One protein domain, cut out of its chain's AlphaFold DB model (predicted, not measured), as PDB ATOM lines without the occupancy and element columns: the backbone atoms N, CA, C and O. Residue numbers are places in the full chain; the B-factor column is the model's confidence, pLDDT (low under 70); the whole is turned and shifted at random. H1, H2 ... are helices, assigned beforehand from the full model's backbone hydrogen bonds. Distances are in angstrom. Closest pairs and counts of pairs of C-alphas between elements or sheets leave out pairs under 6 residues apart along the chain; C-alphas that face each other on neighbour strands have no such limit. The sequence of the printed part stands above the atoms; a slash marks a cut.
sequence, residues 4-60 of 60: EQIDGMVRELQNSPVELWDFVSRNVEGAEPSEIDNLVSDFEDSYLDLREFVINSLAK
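AT A GLANCE: This is residues 4 to 60 of the 60 residues of an uncharacterized protein of Bacillus cereus (UniProt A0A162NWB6). Four helices make a small body of two V-shaped pairs laid one over the other: H1 and H2 form one V, H3 and H4 the other, each joined at its corner by a tight link. H2 packs across H3 and H1 packs across H4, at steep angles. The printed part has 57 residues with four named helices, H1, H2, H3 and H4 along the chain, and no named strand; its class is all helix. It is compact, with a radius of gyration of the C-alphas of 10.3 A, and spans 32 by 24 by 16 A.

HOW THE PARTS SIT: The longest helix is H3, residues 33 to 45. It touches H2, residues 17 to 27, where the closest C-alphas, those of Trp 21 and Val 40, are 6.0 A apart; the two run opposite ways at a steep tilt of 59 degrees. H3 and H4, residues 47 to 58, touch only at the corner by their link, through residues 42 to 44 of H3 and 49 to 50 of H4 alone. Their closest C-alphas are those of Phe 43 and Leu 50, 5.0 A apart, and the tilt is steep at 54 degrees, opposite ways. H4 touches H1, residues 4 to 14; the closest C-alphas, those of Val 10 and Arg 51, are 5.9 A apart, and the helices run opposite ways at a steep tilt of 67 degrees. H1 and H2 only just touch, with 3 pairs of C-alphas within 8 A, and only at the corner by their link, closest at Leu 13 and Leu 20 with 4.8 A between C-alphas. H1 and H3 are close but not clearly touching, with the C-alphas of Gln 14 and Glu 44 the closest at 5.5 A. H2 and H4 are also close but not clearly touching, closest at the C-alphas of Asn 27 and Ser 57, 6.0 A apart, and they run the same way. In H1, H2, H3 and H4 every pair of O i and N i+4 is within hydrogen-bond range.

IN THESE COORDINATES: H3 is 18.8 A from first to last C-alpha, beginning at C-alpha 33 (25.982, 19.170, -51.473). H4 is 16.5 A long and ends at C-alpha 58 (25.143, 22.691, -30.303). H1 and H2 are each 15.3 A long; H1 begins at C-alpha 4 (19.482, 11.693, -22.866).

THE WHOLE: The two C-alphas farthest apart, those of Glu 4 and Glu 32, are 31.6 A apart. The printed part has no cut, and the links H1 to H2, H2 to H3 and H3 to H4 are tight. The mean pLDDT of the printed part is 93.1, with residue 60, the chain's last, under 70.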
ATOM      1  N   GLU A   4      20.669  12.367 -22.320       92.12
ATOM      2  CA  GLU A   4      19.482  11.693 -22.866       92.12
ATOM      3  C   GLU A   4      18.804  12.489 -23.990       92.12
ATOM      4  O   GLU A   4      18.272  11.902 -24.929       92.12
ATOM      5  N   GLN A   5      18.831  13.826 -23.921       93.06
ATOM      6  CA  GLN A   5      18.284  14.672 -24.985       93.06
ATOM      7  C   GLN A   5      19.151  14.624 -26.246       93.06
ATOM      8  O   GLN A   5      18.611  14.600 -27.348       93.06
ATOM      9  N   ILE A   6      20.478  14.588 -26.089       93.19
ATOM     10  CA  ILE A   6      21.417  14.442 -27.212       93.19
ATOM     11  C   ILE A   6      21.209  13.081 -27.871       93.19
ATOM     12  O   ILE A   6      21.016  13.009 -29.078       93.19
ATOM     13  N   ASP A   7      21.174  12.013 -27.077       93.81
ATOM     14  CA  ASP A   7      20.988  10.654 -27.586       93.81
ATOM     15  C   ASP A   7      19.621  10.471 -28.266       93.81
ATOM     16  O   ASP A   7      19.513   9.758 -29.265       93.81
ATOM     17  N   GLY A   8      18.578  11.142 -27.766       94.31
ATOM     18  CA  GLY A   8      17.270  11.212 -28.419       94.31
ATOM     19  C   GLY A   8      17.348  11.851 -29.805       94.31
ATOM     20  O   GLY A   8      16.934  11.229 -30.781       94.31
ATOM     21  N   MET A   9      17.957  13.036 -29.906       94.19
ATOM     22  CA  MET A   9      18.126  13.737 -31.184       94.19
ATOM     23  C   MET A   9      18.968  12.939 -32.181       94.19
ATOM     24  O   MET A   9      18.614  12.856 -33.351       94.19
ATOM     25  N   VAL A  10      20.064  12.320 -31.734       94.88
ATOM     26  CA  VAL A  10      20.919  11.494 -32.603       94.88
ATOM     27  C   VAL A  10      20.114  10.340 -33.197       94.88
ATOM     28  O   VAL A  10      20.206  10.084 -34.393       94.88
ATOM     29  N   ARG A  11      19.270   9.676 -32.397       94.50
ATOM     30  CA  ARG A  11      18.391   8.613 -32.901       94.50
ATOM     31  C   ARG A  11      17.365   9.137 -33.895       94.50
ATOM     32  O   ARG A  11      17.124   8.466 -34.891       94.50
ATOM     33  N   GLU A  12      16.745  10.284 -33.635       95.06
ATOM     34  CA  GLU A  12      15.786  10.885 -34.571       95.06
ATOM     35  C   GLU A  12      16.455  11.194 -35.915       95.06
ATOM     36  O   GLU A  12      15.959  10.761 -36.955       95.06
ATOM     37  N   LEU A  13      17.640  11.810 -35.881       95.19
ATOM     38  CA  LEU A  13      18.426  12.123 -37.072       95.19
ATOM     39  C   LEU A  13      18.844  10.855 -37.839       95.19
ATOM     40  O   LEU A  13      18.614  10.787 -39.040       95.19
ATOM     41  N   GLN A  14      19.359   9.807 -37.182       92.94
ATOM     42  CA  GLN A  14      19.718   8.556 -37.885       92.94
ATOM     43  C   GLN A  14      18.524   7.845 -38.529       92.94
ATOM     44  O   GLN A  14      18.691   7.120 -39.503       92.94
ATOM     45  N   ASN A  15      17.316   8.011 -37.985       93.31
ATOM     46  CA  ASN A  15      16.115   7.402 -38.559       93.31
ATOM     47  C   ASN A  15      15.494   8.246 -39.684       93.31
ATOM     48  O   ASN A  15      14.517   7.813 -40.298       93.31
ATOM     49  N   SER A  16      16.033   9.436 -39.955       94.62
ATOM     50  CA  SER A  16      15.470  10.400 -40.894       94.62
ATOM     51  C   SER A  16      16.573  11.006 -41.770       94.62
ATOM     52  O   SER A  16      17.105  12.070 -41.451       94.62
ATOM     53  N   PRO A  17      16.890  10.381 -42.921       90.81
ATOM     54  CA  PRO A  17      17.961  10.843 -43.811       90.81
ATOM     55  C   PRO A  17      17.782  12.297 -44.267       90.81
ATOM     56  O   PRO A  17      18.745  13.039 -44.429       90.81
ATOM     57  N   VAL A  18      16.527  12.731 -44.432       94.19
ATOM     58  CA  VAL A  18      16.187  14.107 -44.820       94.19
ATOM     59  C   VAL A  18      16.504  15.098 -43.699       94.19
ATOM     60  O   VAL A  18      17.065  16.159 -43.966       94.19
ATOM     61  N   GLU A  19      16.157  14.772 -42.452       95.19
ATOM     62  CA  GLU A  19      16.454  15.648 -41.312       95.19
ATOM     63  C   GLU A  19      17.939  15.637 -40.967       95.19
ATOM     64  O   GLU A  19      18.485  16.685 -40.632       95.19
ATOM     65  N   LEU A  20      18.612  14.494 -41.109       95.44
ATOM     66  CA  LEU A  20      20.060  14.392 -40.975       95.44
ATOM     67  C   LEU A  20      20.771  15.286 -41.993       95.44
ATOM     68  O   LEU A  20      21.616  16.091 -41.612       95.44
ATOM     69  N   TRP A  21      20.379  15.230 -43.265       95.56
ATOM     70  CA  TRP A  21      20.951  16.083 -44.308       95.56
ATOM     71  C   TRP A  21      20.715  17.578 -44.047       95.56
ATOM     72  O   TRP A  21      21.642  18.389 -44.127       95.56
ATOM     73  N   ASP A  22      19.488  17.965 -43.684       95.06
ATOM     74  CA  ASP A  22      19.158  19.355 -43.339       95.06
ATOM     75  C   ASP A  22      19.932  19.826 -42.095       95.06
ATOM     76  O   ASP A  22      20.455  20.939 -42.069       95.06
ATOM     77  N   PHE A  23      20.097  18.962 -41.093       94.94
ATOM     78  CA  PHE A  23      20.895  19.263 -39.911       94.94
ATOM     79  C   PHE A  23      22.375  19.466 -40.253       94.94
ATOM     80  O   PHE A  23      22.974  20.453 -39.821       94.94
ATOM     81  N   VAL A  24      22.975  18.573 -41.043       94.56
ATOM     82  CA  VAL A  24      24.392  18.663 -41.426       94.56
ATOM     83  C   VAL A  24      24.638  19.892 -42.303       94.56
ATOM     84  O   VAL A  24      25.532  20.679 -42.000       94.56
ATOM     85  N   SER A  25      23.801  20.138 -43.316       94.94
ATOM     86  CA  SER A  25      23.939  21.300 -44.213       94.94
ATOM     87  C   SER A  25      23.839  22.650 -43.497       94.94
ATOM     88  O   SER A  25      24.512  23.605 -43.880       94.94
ATOM     89  N   ARG A  26      23.051  22.743 -42.419       93.94
ATOM     90  CA  ARG A  26      22.957  23.961 -41.594       93.94
ATOM     91  C   ARG A  26      24.157  24.173 -40.676       93.94
ATOM     92  O   ARG A  26      24.412  25.306 -40.282       93.94
ATOM     93  N   ASN A  27      24.865  23.105 -40.311       93.44
ATOM     94  CA  ASN A  27      25.963  23.148 -39.341       93.44
ATOM     95  C   ASN A  27      27.361  23.106 -39.980       93.44
ATOM     96  O   ASN A  27      28.358  23.396 -39.302       93.44
ATOM     97  N   VAL A  28      27.433  22.792 -41.277       91.12
ATOM     98  CA  VAL A  28      28.647  22.822 -42.099       91.12
ATOM     99  C   VAL A  28      28.531  23.942 -43.137       91.12
ATOM    100  O   VAL A  28      28.061  23.747 -44.255       91.12
ATOM    101  N   GLU A  29      28.955  25.149 -42.758       88.38
ATOM    102  CA  GLU A  29      28.938  26.304 -43.660       88.38
ATOM    103  C   GLU A  29      29.921  26.131 -44.826       88.38
ATOM    104  O   GLU A  29      31.090  25.799 -44.630       88.38
ATOM    105  N   GLY A  30      29.456  26.424 -46.042       88.44
ATOM    106  CA  GLY A  30      30.302  26.460 -47.237       88.44
ATOM    107  C   GLY A  30      30.654  25.098 -47.839       88.44
ATOM    108  O   GLY A  30      31.405  25.079 -48.810       88.44
ATOM    109  N   ALA A  31      30.112  24.000 -47.309       91.00
ATOM    110  CA  ALA A  31      30.252  22.678 -47.912       91.00
ATOM    111  C   ALA A  31      29.378  22.525 -49.164       91.00
ATOM    112  O   ALA A  31      28.250  23.027 -49.235       91.00
ATOM    113  N   GLU A  32      29.896  21.809 -50.158       94.75
ATOM    114  CA  GLU A  32      29.128  21.428 -51.339       94.75
ATOM    115  C   GLU A  32      28.119  20.314 -51.004       94.75
ATOM    116  O   GLU A  32      28.375  19.493 -50.121       94.75
ATOM    117  N   PRO A  33      26.987  20.207 -51.728       93.62
ATOM    118  CA  PRO A  33      25.982  19.170 -51.473       93.62
ATOM    119  C   PRO A  33      26.546  17.743 -51.424       93.62
ATOM    120  O   PRO A  33      26.138  16.958 -50.580       93.62
ATOM    121  N   SER A  34      27.538  17.426 -52.261       94.69
ATOM    122  CA  SER A  34      28.211  16.121 -52.255       94.69
ATOM    123  C   SER A  34      29.034  15.856 -50.994       94.69
ATOM    124  O   SER A  34      29.207  14.707 -50.603       94.69
ATOM    125  N   GLU A  35      29.580  16.898 -50.366       95.06
ATOM    126  CA  GLU A  35      30.287  16.762 -49.088       95.06
ATOM    127  C   GLU A  35      29.291  16.494 -47.959       95.06
ATOM    128  O   GLU A  35      29.561  15.660 -47.097       95.06
ATOM    129  N   ILE A  36      28.119  17.138 -48.007       95.06
ATOM    130  CA  ILE A  36      27.011  16.846 -47.092       95.06
ATOM    131  C   ILE A  36      26.541  15.401 -47.273       95.06
ATOM    132  O   ILE A  36      26.402  14.697 -46.280       95.06
ATOM    133  N   ASP A  37      26.359  14.934 -48.510       95.06
ATOM    134  CA  ASP A  37      25.930  13.557 -48.788       95.06
ATOM    135  C   ASP A  37      26.911  12.522 -48.211       95.06
ATOM    136  O   ASP A  37      26.483  11.559 -47.578       95.06
ATOM    137  N   ASN A  38      28.222  12.747 -48.365       94.00
ATOM    138  CA  ASN A  38      29.241  11.865 -47.787       94.00
ATOM    139  C   ASN A  38      29.165  11.840 -46.253       94.00
ATOM    140  O   ASN A  38      29.160  10.765 -45.660       94.00
ATOM    141  N   LEU A  39      29.054  13.011 -45.615       94.19
ATOM    142  CA  LEU A  39      28.926  13.110 -44.158       94.19
ATOM    143  C   LEU A  39      27.655  12.428 -43.647       94.19
ATOM    144  O   LEU A  39      27.684  11.752 -42.626       94.19
ATOM    145  N   VAL A  40      26.534  12.595 -44.352       94.44
ATOM    146  CA  VAL A  40      25.264  11.951 -44.004       94.44
ATOM    147  C   VAL A  40      25.407  10.434 -44.055       94.44
ATOM    148  O   VAL A  40      25.023   9.786 -43.087       94.44
ATOM    149  N   SER A  41      26.013   9.871 -45.107       94.31
ATOM    150  CA  SER A  41      26.279   8.426 -45.160       94.31
ATOM    151  C   SER A  41      27.176   7.952 -44.014       94.31
ATOM    152  O   SER A  41      26.856   6.950 -43.377       94.31
ATOM    153  N   ASP A  42      28.238   8.690 -43.680       93.31
ATOM    154  CA  ASP A  42      29.099   8.350 -42.538       93.31
ATOM    155  C   ASP A  42      28.309   8.346 -41.208       93.31
ATOM    156  O   ASP A  42      28.497   7.479 -40.350       93.31
ATOM    157  N   PHE A  43      27.373   9.286 -41.038       94.44
ATOM    158  CA  PHE A  43      26.525   9.407 -39.849       94.44
ATOM    159  C   PHE A  43      25.383   8.384 -39.774       94.44
ATOM    160  O   PHE A  43      24.951   8.030 -38.671       94.44
ATOM    161  N   GLU A  44      24.893   7.891 -40.911       91.06
ATOM    162  CA  GLU A  44      23.942   6.776 -40.962       91.06
ATOM    163  C   GLU A  44      24.590   5.483 -40.443       91.06
ATOM    164  O   GLU A  44      23.967   4.744 -39.678       91.06
ATOM    165  N   ASP A  45      25.861   5.253 -40.779       91.31
ATOM    166  CA  ASP A  45      26.612   4.071 -40.346       91.31
ATOM    167  C   ASP A  45      27.186   4.199 -38.921       91.31
ATOM    168  O   ASP A  45      27.407   3.186 -38.243       91.31
ATOM    169  N   SER A  46      27.401   5.422 -38.418       94.44
ATOM    170  CA  SER A  46      28.069   5.660 -37.133       94.44
ATOM    171  C   SER A  46      27.301   6.581 -36.182       94.44
ATOM    172  O   SER A  46      27.327   7.810 -36.267       94.44
ATOM    173  N   TYR A  47      26.697   5.966 -35.158       93.50
ATOM    174  CA  TYR A  47      26.037   6.686 -34.061       93.50
ATOM    175  C   TYR A  47      26.994   7.615 -33.303       93.50
ATOM    176  O   TYR A  47      26.607   8.705 -32.886       93.50
ATOM    177  N   LEU A  48      28.236   7.173 -33.080       94.62
ATOM    178  CA  LEU A  48      29.207   7.928 -32.288       94.62
ATOM    179  C   LEU A  48      29.656   9.195 -33.019       94.62
ATOM    180  O   LEU A  48      29.697  10.253 -32.392       94.62
ATOM    181  N   ASP A  49      29.910   9.097 -34.324       95.12
ATOM    182  CA  ASP A  49      30.343  10.240 -35.133       95.12
ATOM    183  C   ASP A  49      29.220  11.272 -35.259       95.12
ATOM    184  O   ASP A  49      29.445  12.467 -35.051       95.12
ATOM    185  N   LEU A  50      27.978  10.821 -35.469       95.19
ATOM    186  CA  LEU A  50      26.827  11.719 -35.460       95.19
ATOM    187  C   LEU A  50      26.618  12.372 -34.089       95.19
ATOM    188  O   LEU A  50      26.323  13.563 -34.001       95.19
ATOM    189  N   ARG A  51      26.784  11.621 -32.997       95.44
ATOM    190  CA  ARG A  51      26.660  12.166 -31.641       95.44
ATOM    191  C   ARG A  51      27.696  13.248 -31.372       95.44
ATOM    192  O   ARG A  51      27.346  14.293 -30.827       95.44
ATOM    193  N   GLU A  52      28.948  13.016 -31.747       94.94
ATOM    194  CA  GLU A  52      30.008  14.016 -31.623       94.94
ATOM    195  C   GLU A  52      29.703  15.253 -32.479       94.94
ATOM    196  O   GLU A  52      29.812  16.385 -32.000       94.94
ATOM    197  N   PHE A  53      29.224  15.050 -33.706       94.75
ATOM    198  CA  PHE A  53      28.814  16.130 -34.594       94.75
ATOM    199  C   PHE A  53      27.672  16.975 -34.012       94.75
ATOM    200  O   PHE A  53      27.752  18.206 -34.021       94.75
ATOM    201  N   VAL A  54      26.631  16.347 -33.453       93.88
ATOM    202  CA  VAL A  54      25.511  17.037 -32.791       93.88
ATOM    203  C   VAL A  54      26.007  17.843 -31.590       93.88
ATOM    204  O   VAL A  54      25.639  19.008 -31.444       93.88
ATOM    205  N   ILE A  55      26.882  17.272 -30.756       94.12
ATOM    206  CA  ILE A  55      27.472  17.975 -29.607       94.12
ATOM    207  C   ILE A  55      28.250  19.212 -30.067       94.12
ATOM    208  O   ILE A  55      28.040  20.301 -29.532       94.12
ATOM    209  N   ASN A  56      29.108  19.063 -31.077       92.62
ATOM    210  CA  ASN A  56      29.904  20.163 -31.622       92.62
ATOM    211  C   ASN A  56      29.032  21.244 -32.272       92.62
ATOM    212  O   ASN A  56      29.332  22.430 -32.154       92.62
ATOM    213  N   SER A  57      27.942  20.846 -32.927       91.44
ATOM    214  CA  SER A  57      26.982  21.754 -33.559       91.44
ATOM    215  C   SER A  57      26.215  22.594 -32.535       91.44
ATOM    216  O   SER A  57      25.998  23.780 -32.749       91.44
ATOM    217  N   LEU A  58      25.855  22.007 -31.391       87.88
ATOM    218  CA  LEU A  58      25.143  22.691 -30.303       87.88
ATOM    219  C   LEU A  58      26.042  23.583 -29.433       87.88
ATOM    220  O   LEU A  58      25.531  24.370 -28.638       87.88
ATOM    221  N   ALA A  59      27.362  23.414 -29.524       84.12
ATOM    222  CA  ALA A  59      28.339  24.201 -28.776       84.12
ATOM    223  C   ALA A  59      28.736  25.517 -29.474       84.12
ATOM    224  O   ALA A  59      29.448  26.321 -28.866       84.12
ATOM    225  N   LYS A  60      28.309  25.717 -30.729       68.94
ATOM    226  CA  LYS A  60      28.475  26.960 -31.498       68.94
ATOM    227  C   LYS A  60      27.380  27.969 -31.149       68.94
ATOM    228  O   LYS A  60      27.718  29.172 -31.091       68.94
TER     229      LYS A  60